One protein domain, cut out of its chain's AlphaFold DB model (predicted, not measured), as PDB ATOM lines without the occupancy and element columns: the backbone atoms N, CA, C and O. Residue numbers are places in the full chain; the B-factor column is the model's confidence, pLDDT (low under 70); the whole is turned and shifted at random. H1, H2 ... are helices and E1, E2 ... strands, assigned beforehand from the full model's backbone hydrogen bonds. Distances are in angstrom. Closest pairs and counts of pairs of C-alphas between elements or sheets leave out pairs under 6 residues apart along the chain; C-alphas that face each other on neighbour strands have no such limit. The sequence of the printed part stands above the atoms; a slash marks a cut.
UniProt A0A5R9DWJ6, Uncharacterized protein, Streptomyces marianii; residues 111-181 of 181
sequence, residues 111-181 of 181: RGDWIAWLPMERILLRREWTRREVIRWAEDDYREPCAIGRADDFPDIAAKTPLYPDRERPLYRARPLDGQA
ATOM      1  N   ARG A 111      41.381  56.982  29.294       56.12
ATOM      2  CA  ARG A 111      42.578  57.475  28.589       56.12
ATOM      3  C   ARG A 111      43.802  57.551  29.497       56.12
ATOM      4  O   ARG A 111      43.798  58.287  30.486       56.12
ATOM      5  N   GLY A 112      44.872  56.867  29.100       62.06
ATOM      6  CA  GLY A 112      46.079  56.620  29.902       62.06
ATOM      7  C   GLY A 112      46.060  55.314  30.702       62.06
ATOM      8  O   GLY A 112      47.065  54.994  31.335       62.06
ATOM      9  N   ASP A 113      44.957  54.571  30.639       75.94
ATOM     10  CA  ASP A 113      44.876  53.223  31.187       75.94
ATOM     11  C   ASP A 113      45.681  52.258  30.319       75.94
ATOM     12  O   ASP A 113      45.869  52.459  29.114       75.94
ATOM     13  N   TRP A 114      46.136  51.189  30.941       85.69
ATOM     14  CA  TRP A 114      46.729  50.053  30.277       85.69
ATOM     15  C   TRP A 114      45.686  48.963  30.112       85.69
ATOM     16  O   TRP A 114      44.885  48.709  31.005       85.69
ATOM     17  N   ILE A 115      45.682  48.331  28.952       90.00
ATOM     18  CA  ILE A 115      44.775  47.238  28.640       90.00
ATOM     19  C   ILE A 115      45.571  45.964  28.416       90.00
ATOM     20  O   ILE A 115      46.635  45.993  27.797       90.00
ATOM     21  N   ALA A 116      45.027  44.859  28.911       92.25
ATOM     22  CA  ALA A 116      45.358  43.525  28.447       92.25
ATOM     23  C   ALA A 116      44.294  43.122  27.431       92.25
ATOM     24  O   ALA A 116      43.094  43.290  27.682       92.25
ATOM     25  N   TRP A 117      44.712  42.621  26.279       93.69
ATOM     26  CA  TRP A 117      43.799  42.239  25.211       93.69
ATOM     27  C   TRP A 117      44.374  41.113  24.355       93.69
ATOM     28  O   TRP A 117      45.586  40.907  24.309       93.69
ATOM     29  N   LEU A 118      43.499  40.375  23.678       93.12
ATOM     30  CA  LEU A 118      43.894  39.303  22.768       93.12
ATOM     31  C   LEU A 118      43.980  39.850  21.340       93.12
ATOM     32  O   LEU A 118      42.953  40.280  20.805       93.12
ATOM     33  N   PRO A 119      45.170  39.851  20.704       87.50
ATOM     34  CA  PRO A 119      45.356  40.479  19.402       87.50
ATOM     35  C   PRO A 119      44.558  39.812  18.287       87.50
ATOM     36  O   PRO A 119      43.950  40.510  17.476       87.50
ATOM     37  N   MET A 120      44.509  38.480  18.288       87.69
ATOM     38  CA  MET A 120      43.812  37.701  17.260       87.69
ATOM     39  C   MET A 120      42.295  37.876  17.338       87.69
ATOM     40  O   MET A 120      41.632  38.083  16.327       87.69
ATOM     41  N   GLU A 121      41.747  37.866  18.548       86.69
ATOM     42  CA  GLU A 121      40.298  37.904  18.778       86.69
ATOM     43  C   GLU A 121      39.772  39.337  18.939       86.69
ATOM     44  O   GLU A 121      38.566  39.593  18.963       86.69
ATOM     45  N   ARG A 122      40.686  40.310  19.050       86.75
ATOM     46  CA  ARG A 122      40.397  41.716  19.357       86.75
ATOM     47  C   ARG A 122      39.543  41.855  20.626       86.75
ATOM     48  O   ARG A 122      38.688  42.739  20.685       86.75
ATOM     49  N   ILE A 123      39.730  40.994  21.626       90.00
ATOM     50  CA  ILE A 123      38.949  40.995  22.875       90.00
ATOM     51  C   ILE A 123      39.692  41.785  23.945       90.00
ATOM     52  O   ILE A 123      40.874  41.549  24.187       90.00
ATOM     53  N   LEU A 124      38.988  42.707  24.609       89.75
ATOM     54  CA  LEU A 124      39.507  43.372  25.798       89.75
ATOM     55  C   LEU A 124      39.397  42.412  26.983       89.75
ATOM     56  O   LEU A 124      38.295  42.059  27.397       89.75
ATOM     57  N   LEU A 125      40.533  42.018  27.547       90.81
ATOM     58  CA  LEU A 125      40.560  41.147  28.713       90.81
ATOM     59  C   LEU A 125      40.353  41.959  29.984       90.81
ATOM     60  O   LEU A 125      39.407  41.719  30.728       90.81
ATOM     61  N   ARG A 126      41.210  42.958  30.208       87.81
ATOM     62  CA  ARG A 126      41.193  43.773  31.422       87.81
ATOM     63  C   ARG A 126      41.749  45.165  31.163       87.81
ATOM     64  O   ARG A 126      42.499  45.385  30.212       87.81
ATOM     65  N   ARG A 127      41.378  46.113  32.021       85.56
ATOM     66  CA  ARG A 127      41.814  47.509  31.971       85.56
ATOM     67  C   ARG A 127      42.301  47.965  33.340       85.56
ATOM     68  O   ARG A 127      41.531  47.944  34.293       85.56
ATOM     69  N   GLU A 128      43.529  48.459  33.401       82.00
ATOM     70  CA  GLU A 128      44.174  48.946  34.618       82.00
ATOM     71  C   GLU A 128      44.720  50.362  34.485       82.00
ATOM     72  O   GLU A 128      44.927  50.862  33.386       82.00
ATOM     73  N   TRP A 129      44.958  51.040  35.609       74.00
ATOM     74  CA  TRP A 129      45.503  52.401  35.580       74.00
ATOM     75  C   TRP A 129      46.985  52.421  35.225       74.00
ATOM     76  O   TRP A 129      47.457  53.356  34.574       74.00
ATOM     77  N   THR A 130      47.732  51.401  35.648       78.19
ATOM     78  CA  THR A 130      49.177  51.346  35.445       78.19
ATOM     79  C   THR A 130      49.613  50.117  34.659       78.19
ATOM     80  O   THR A 130      48.993  49.056  34.698       78.19
ATOM     81  N   ARG A 131      50.763  50.244  33.984       82.56
ATOM     82  CA  ARG A 131      51.411  49.128  33.284       82.56
ATOM     83  C   ARG A 131      51.719  47.968  34.233       82.56
ATOM     84  O   ARG A 131      51.642  46.811  33.849       82.56
ATOM     85  N   ARG A 132      52.113  48.285  35.467       83.19
ATOM     86  CA  ARG A 132      52.542  47.285  36.446       83.19
ATOM     87  C   ARG A 132      51.375  46.429  36.928       83.19
ATOM     88  O   ARG A 132      51.554  45.233  37.091       83.19
ATOM     89  N   GLU A 133      50.210  47.033  37.141       81.19
ATOM     90  CA  GLU A 133      48.999  46.317  37.554       81.19
ATOM     91  C   GLU A 133      48.494  45.388  36.453       81.19
ATOM     92  O   GLU A 133      48.211  44.230  36.735       81.19
ATOM     93  N   VAL A 134      48.453  45.851  35.195       87.81
ATOM     94  CA  VAL A 134      48.014  44.987  34.088       87.81
ATOM     95  C   VAL A 134      48.975  43.822  33.848       87.81
ATOM     96  O   VAL A 134      48.515  42.725  33.559       87.81
ATOM     97  N   ILE A 135      50.289  44.037  34.000       88.69
ATOM     98  CA  ILE A 135      51.296  42.972  33.887       88.69
ATOM     99  C   ILE A 135      51.120  41.971  35.019       88.69
ATOM    100  O   ILE A 135      51.027  40.782  34.752       88.69
ATOM    101  N   ARG A 136      51.008  42.449  36.262       88.56
ATOM    102  CA  ARG A 136      50.813  41.578  37.421       88.56
ATOM    103  C   ARG A 136      49.569  40.715  37.257       88.56
ATOM    104  O   ARG A 136      49.638  39.516  37.450       88.56
ATOM    105  N   TRP A 137      48.452  41.310  36.849       89.50
ATOM    106  CA  TRP A 137      47.243  40.546  36.567       89.50
ATOM    107  C   TRP A 137      47.454  39.518  35.446       89.50
ATOM    108  O   TRP A 137      47.041  38.367  35.572       89.50
ATOM    109  N   ALA A 138      48.103  39.923  34.350       90.19
ATOM    110  CA  ALA A 138      48.363  39.034  33.224       90.19
ATOM    111  C   ALA A 138      49.244  37.837  33.624       90.19
ATOM    112  O   ALA A 138      48.992  36.724  33.174       90.19
ATOM    113  N   GLU A 139      50.242  38.053  34.481       89.75
ATOM    114  CA  GLU A 139      51.197  37.034  34.927       89.75
ATOM    115  C   GLU A 139      50.649  36.159  36.063       89.75
ATOM    116  O   GLU A 139      50.796  34.940  36.017       89.75
ATOM    117  N   ASP A 140      49.996  36.753  37.064       87.88
ATOM    118  CA  ASP A 140      49.611  36.049  38.291       87.88
ATOM    119  C   ASP A 140      48.228  35.389  38.179       87.88
ATOM    120  O   ASP A 140      48.052  34.252  38.642       87.88
ATOM    121  N   ASP A 141      47.275  36.074  37.534       86.75
ATOM    122  CA  ASP A 141      45.862  35.680  37.483       86.75
ATOM    123  C   ASP A 141      45.458  35.070  36.132       86.75
ATOM    124  O   ASP A 141      44.788  34.038  36.113       86.75
ATOM    125  N   TYR A 142      45.838  35.686  35.004       89.25
ATOM    126  CA  TYR A 142      45.419  35.222  33.672       89.25
ATOM    127  C   TYR A 142      46.318  34.110  33.109       89.25
ATOM    128  O   TYR A 142      45.810  33.111  32.614       89.25
ATOM    129  N   ARG A 143      47.648  34.254  33.217       87.44
ATOM    130  CA  ARG A 143      48.696  33.274  32.847       87.44
ATOM    131  C   ARG A 143      48.766  32.856  31.374       87.44
ATOM    132  O   ARG A 143      49.637  32.067  31.011       87.44
ATOM    133  N   GLU A 144      47.912  33.400  30.517       88.56
ATOM    134  CA  GLU A 144      47.911  33.143  29.076       88.56
ATOM    135  C   GLU A 144      48.546  34.304  28.282       88.56
ATOM    136  O   GLU A 144      48.524  35.460  28.728       88.56
ATOM    137  N   PRO A 145      49.105  34.037  27.082       88.44
ATOM    138  CA  PRO A 145      49.689  35.074  26.238       88.44
ATOM    139  C   PRO A 145      48.661  36.145  25.852       88.44
ATOM    140  O   PRO A 145      47.721  35.892  25.100       88.44
ATOM    141  N   CYS A 146      48.870  37.376  26.314       91.69
ATOM    142  CA  CYS A 146      48.060  38.528  25.933       91.69
ATOM    143  C   CYS A 146      48.927  39.728  25.552       91.69
ATOM    144  O   CYS A 146      50.079  39.867  25.969       91.69
ATOM    145  N   ALA A 147      48.362  40.614  24.736       92.88
ATOM    146  CA  ALA A 147      48.989  41.875  24.396       92.88
ATOM    147  C   ALA A 147      48.691  42.908  25.486       92.88
ATOM    148  O   ALA A 147      47.547  43.075  25.914       92.88
ATOM    149  N   ILE A 148      49.725  43.637  25.899       92.56
ATOM    150  CA  ILE A 148      49.616  44.730  26.862       92.56
ATOM    151  C   ILE A 148      49.950  46.034  26.154       92.56
ATOM    152  O   ILE A 148      51.045  46.202  25.617       92.56
ATOM    153  N   GLY A 149      49.016  46.977  26.174       87.81
ATOM    154  CA  GLY A 149      49.165  48.254  25.487       87.81
ATOM    155  C   GLY A 149      48.473  49.382  26.225       87.81
ATOM    156  O   GLY A 149      47.657  49.149  27.118       87.81
ATOM    157  N   ARG A 150      48.782  50.627  25.864       84.38
ATOM    158  CA  ARG A 150      47.971  51.746  26.340       84.38
ATOM    159  C   ARG A 150      46.629  51.699  25.628       84.38
ATOM    160  O   ARG A 150      46.568  51.500  24.420       84.38
ATOM    161  N   ALA A 151      45.556  51.949  26.366       81.06
ATOM    162  CA  ALA A 151      44.209  52.056  25.813       81.06
ATOM    163  C   ALA A 151      44.122  53.103  24.688       81.06
ATOM    164  O   ALA A 151      43.310  52.973  23.778       81.06
ATOM    165  N   ASP A 152      44.973  54.130  24.762       75.12
ATOM    166  CA  ASP A 152      45.063  55.209  23.776       75.12
ATOM    167  C   ASP A 152      45.554  54.713  22.400       75.12
ATOM    168  O   ASP A 152      45.162  55.287  21.387       75.12
ATOM    169  N   ASP A 153      46.354  53.640  22.360       77.44
ATOM    170  CA  ASP A 153      46.917  53.078  21.122       77.44
ATOM    171  C   ASP A 153      45.928  52.122  20.427       77.44
ATOM    172  O   ASP A 153      46.046  51.845  19.235       77.44
ATOM    173  N   PHE A 154      44.923  51.637  21.165       79.12
ATOM    174  CA  PHE A 154      43.943  50.654  20.700       79.12
ATOM    175  C   PHE A 154      42.511  51.103  21.037       79.12
ATOM    176  O   PHE A 154      41.823  50.442  21.824       79.12
ATOM    177  N   PRO A 155      42.036  52.224  20.460       72.25
ATOM    178  CA  PRO A 155      40.737  52.803  20.802       72.25
ATOM    179  C   PRO A 155      39.572  51.836  20.547       72.25
ATOM    180  O   PRO A 155      38.669  51.744  21.378       72.25
ATOM    181  N   ASP A 156      39.636  51.055  19.464       75.06
ATOM    182  CA  ASP A 156      38.630  50.041  19.108       75.06
ATOM    183  C   ASP A 156      38.484  48.959  20.185       75.06
ATOM    184  O   ASP A 156      37.396  48.442  20.428       75.06
ATOM    185  N   ILE A 157      39.598  48.599  20.829       81.31
ATOM    186  CA  ILE A 157      39.649  47.577  21.877       81.31
ATOM    187  C   ILE A 157      39.232  48.185  23.212       81.31
ATOM    188  O   ILE A 157      38.437  47.603  23.943       81.31
ATOM    189  N   ALA A 158      39.712  49.392  23.512       77.88
ATOM    190  CA  ALA A 158      39.411  50.118  24.741       77.88
ATOM    191  C   ALA A 158      37.928  50.510  24.892       77.88
ATOM    192  O   ALA A 158      37.506  50.857  26.002       77.88
ATOM    193  N   ALA A 159      37.166  50.489  23.792       76.75
ATOM    194  CA  ALA A 159      35.721  50.695  23.759       76.75
ATOM    195  C   ALA A 159      34.911  49.425  24.084       76.75
ATOM    196  O   ALA A 159      33.725  49.530  24.404       76.75
ATOM    197  N   LYS A 160      35.524  48.236  24.016       82.00
ATOM    198  CA  LYS A 160      34.851  46.968  24.322       82.00
ATOM    199  C   LYS A 160      34.685  46.779  25.827       82.00
ATOM    200  O   LYS A 160      35.409  47.351  26.639       82.00
ATOM    201  N   THR A 161      33.719  45.951  26.202       82.88
ATOM    202  CA  THR A 161      33.526  45.534  27.592       82.88
ATOM    203  C   THR A 161      34.645  44.562  27.989       82.88
ATOM    204  O   THR A 161      34.877  43.608  27.247       82.88
ATOM    205  N   PRO A 162      35.360  44.789  29.109       86.31
ATOM    206  CA  PRO A 162      36.408  43.876  29.552       86.31
ATOM    207  C   PRO A 162      35.800  42.538  29.983       86.31
ATOM    208  O   PRO A 162      34.802  42.526  30.705       86.31
ATOM    209  N   LEU A 163      36.415  41.433  29.561       87.00
ATOM    210  CA  LEU A 163      36.001  40.077  29.932       87.00
ATOM    211  C   LEU A 163      36.203  39.804  31.431       87.00
ATOM    212  O   LEU A 163      35.384  39.140  32.062       87.00
ATOM    213  N   TYR A 164      37.257  40.383  32.008       85.38
ATOM    214  CA  TYR A 164      37.593  40.322  33.426       85.38
ATOM    215  C   TYR A 164      37.557  41.735  34.029       85.38
ATOM    216  O   TYR A 164      38.602  42.375  34.187       85.38
ATOM    217  N   PRO A 165      36.360  42.278  34.326       77.31
ATOM    218  CA  PRO A 165      36.241  43.571  34.983       77.31
ATOM    219  C   PRO A 165      36.738  43.488  36.428       77.31
ATOM    220  O   PRO A 165      36.420  42.555  37.162       77.31
ATOM    221  N   ASP A 166      37.493  44.498  36.846       67.50
ATOM    222  CA  ASP A 166      37.884  44.660  38.241       67.50
ATOM    223  C   ASP A 166      36.637  44.927  39.110       67.50
ATOM    224  O   ASP A 166      35.825  45.799  38.789       67.50
ATOM    225  N   ARG A 167      36.465  44.172  40.204       54.94
ATOM    226  CA  ARG A 167      35.276  44.240  41.081       54.94
ATOM    227  C   ARG A 167      35.109  45.612  41.733       54.94
ATOM    228  O   ARG A 167      33.981  46.020  41.995       54.94
ATOM    229  N   GLU A 168      36.207  46.332  41.951       55.56
ATOM    230  CA  GLU A 168      36.198  47.694  42.500       55.56
ATOM    231  C   GLU A 168      35.925  48.770  41.433       55.56
ATOM    232  O   GLU A 168      35.749  49.949  41.750       55.56
ATOM    233  N   ARG A 169      35.836  48.379  40.153       56.53
ATOM    234  CA  ARG A 169      35.541  49.267  39.023       56.53
ATOM    235  C   ARG A 169      34.268  48.809  38.310       56.53
ATOM    236  O   ARG A 169      34.350  48.076  37.321       56.53
ATOM    237  N   PRO A 170      33.078  49.256  38.755       47.03
ATOM    238  CA  PRO A 170      31.840  48.934  38.064       47.03
ATOM    239  C   PRO A 170      31.939  49.369  36.600       47.03
ATOM    240  O   PRO A 170      32.304  50.507  36.296       47.03
ATOM    241  N   LEU A 171      31.654  48.412  35.713       50.78
ATOM    242  CA  LEU A 171      31.690  48.524  34.258       50.78
ATOM    243  C   LEU A 171      31.225  49.911  33.792       50.78
ATOM    244  O   LEU A 171      30.084  50.310  34.037       50.78
ATOM    245  N   TYR A 172      32.088  50.629  33.067       48.66
ATOM    246  CA  TYR A 172      31.629  51.734  32.233       48.66
ATOM    247  C   TYR A 172      30.618  51.149  31.255       48.66
ATOM    248  O   TYR A 172      31.007  50.447  30.322       48.66
ATOM    249  N   ARG A 173      29.321  51.403  31.477       43.66
ATOM    250  CA  ARG A 173      28.305  51.191  30.446       43.66
ATOM    251  C   ARG A 173      28.843  51.859  29.192       43.66
ATOM    252  O   ARG A 173      29.038  53.077  29.194       43.66
ATOM    253  N   ALA A 174      29.117  51.053  28.167       43.47
ATOM    254  CA  ALA A 174      29.342  51.555  26.829       43.47
ATOM    255  C   ALA A 174      28.194  52.524  26.559       43.47
ATOM    256  O   ALA A 174      27.023  52.142  26.595       43.47
ATOM    257  N   ARG A 175      28.515  53.812  26.427       41.12
ATOM    258  CA  ARG A 175      27.530  54.754  25.920       41.12
ATOM    259  C   ARG A 175      27.194  54.218  24.527       41.12
ATOM    260  O   ARG A 175      28.151  53.984  23.781       41.12
ATOM    261  N   PRO A 176      25.919  53.941  24.205       38.47
ATOM    262  CA  PRO A 176      25.568  53.514  22.863       38.47
ATOM    263  C   PRO A 176      26.193  54.519  21.898       38.47
ATOM    264  O   PRO A 176      26.106  55.729  22.127       38.47
ATOM    265  N   LEU A 177      26.911  54.018  20.897       43.03
ATOM    266  CA  LEU A 177      27.277  54.838  19.756       43.03
ATOM    267  C   LEU A 177      25.949  55.288  19.150       43.03
ATOM    268  O   LEU A 177      25.216  54.465  18.606       43.03
ATOM    269  N   ASP A 178      25.602  56.561  19.327       46.12
ATOM    270  CA  ASP A 178      24.491  57.164  18.605       46.12
ATOM    271  C   ASP A 178      24.770  56.968  17.106       46.12
ATOM    272  O   ASP A 178      25.694  57.574  16.562       46.12
ATOM    273  N   GLY A 179      23.990  56.096  16.455       44.62
ATOM    274  CA  GLY A 179      23.829  56.105  15.001       44.62
ATOM    275  C   GLY A 179      24.247  54.874  14.194       44.62
ATOM    276  O   GLY A 179      24.853  55.068  13.147       44.62
ATOM    277  N   GLN A 180      23.873  53.647  14.581       37.72
ATOM    278  CA  GLN A 180      23.635  52.573  13.593       37.72
ATOM    279  C   GLN A 180      22.382  51.775  13.977       37.72
ATOM    280  O   GLN A 180      22.420  50.926  14.866       37.72
ATOM    281  N   ALA A 181      21.272  52.143  13.332       36.50
ATOM    282  CA  ALA A 181      20.087  51.316  13.131       36.50
ATOM    283  C   ALA A 181      20.195  50.654  11.752       36.50
ATOM    284  O   ALA A 181      20.820  51.289  10.867       36.50
TER     285      ALA A 181
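Overview. This is residues 111 to 181 of the 181 residues of an uncharacterized protein of Streptomyces marianii (UniProt A0A5R9DWJ6). A small antiparallel sheet, E2 - E1 - E3, has H1 packed over one face; short H2 grazes it, and residues 176 to 181 stick out. Along the chain run E1, E2, H1, E3, H2, a mixed class, with under half of the 71 printed residues. It is compact: radius of gyration of the C-alphas 12.2 A, spans 41 by 28 by 19 A.

Arrangement. E1, residues 114 to 118, and E2, residues 123 to 128, form a hairpin; N 116 and O 126 are 2.9 A apart. H1, residues 131 to 142, is on the sheet; 7 of 8 O i to N i+4 pairs are within hydrogen-bond range. E3, residues 147 to 150, is antiparallel to E1, N 115 and O 149 being 2.8 A apart. E2, H1 and E3 form a split strand-helix-strand unit, E1 between its strands, the crossover right-handed.

Along the chain. E1 begins at C-alpha 114 (46.729, 50.053, 30.277). H2, residues 155 to 158, is apart from H1 and ends at C-alpha 158 (39.411, 50.118, 24.741).

Size, cuts and confidence. The printed part has no cut; pLDDT is under 70 at residues 111 to 112 and 166 to 181.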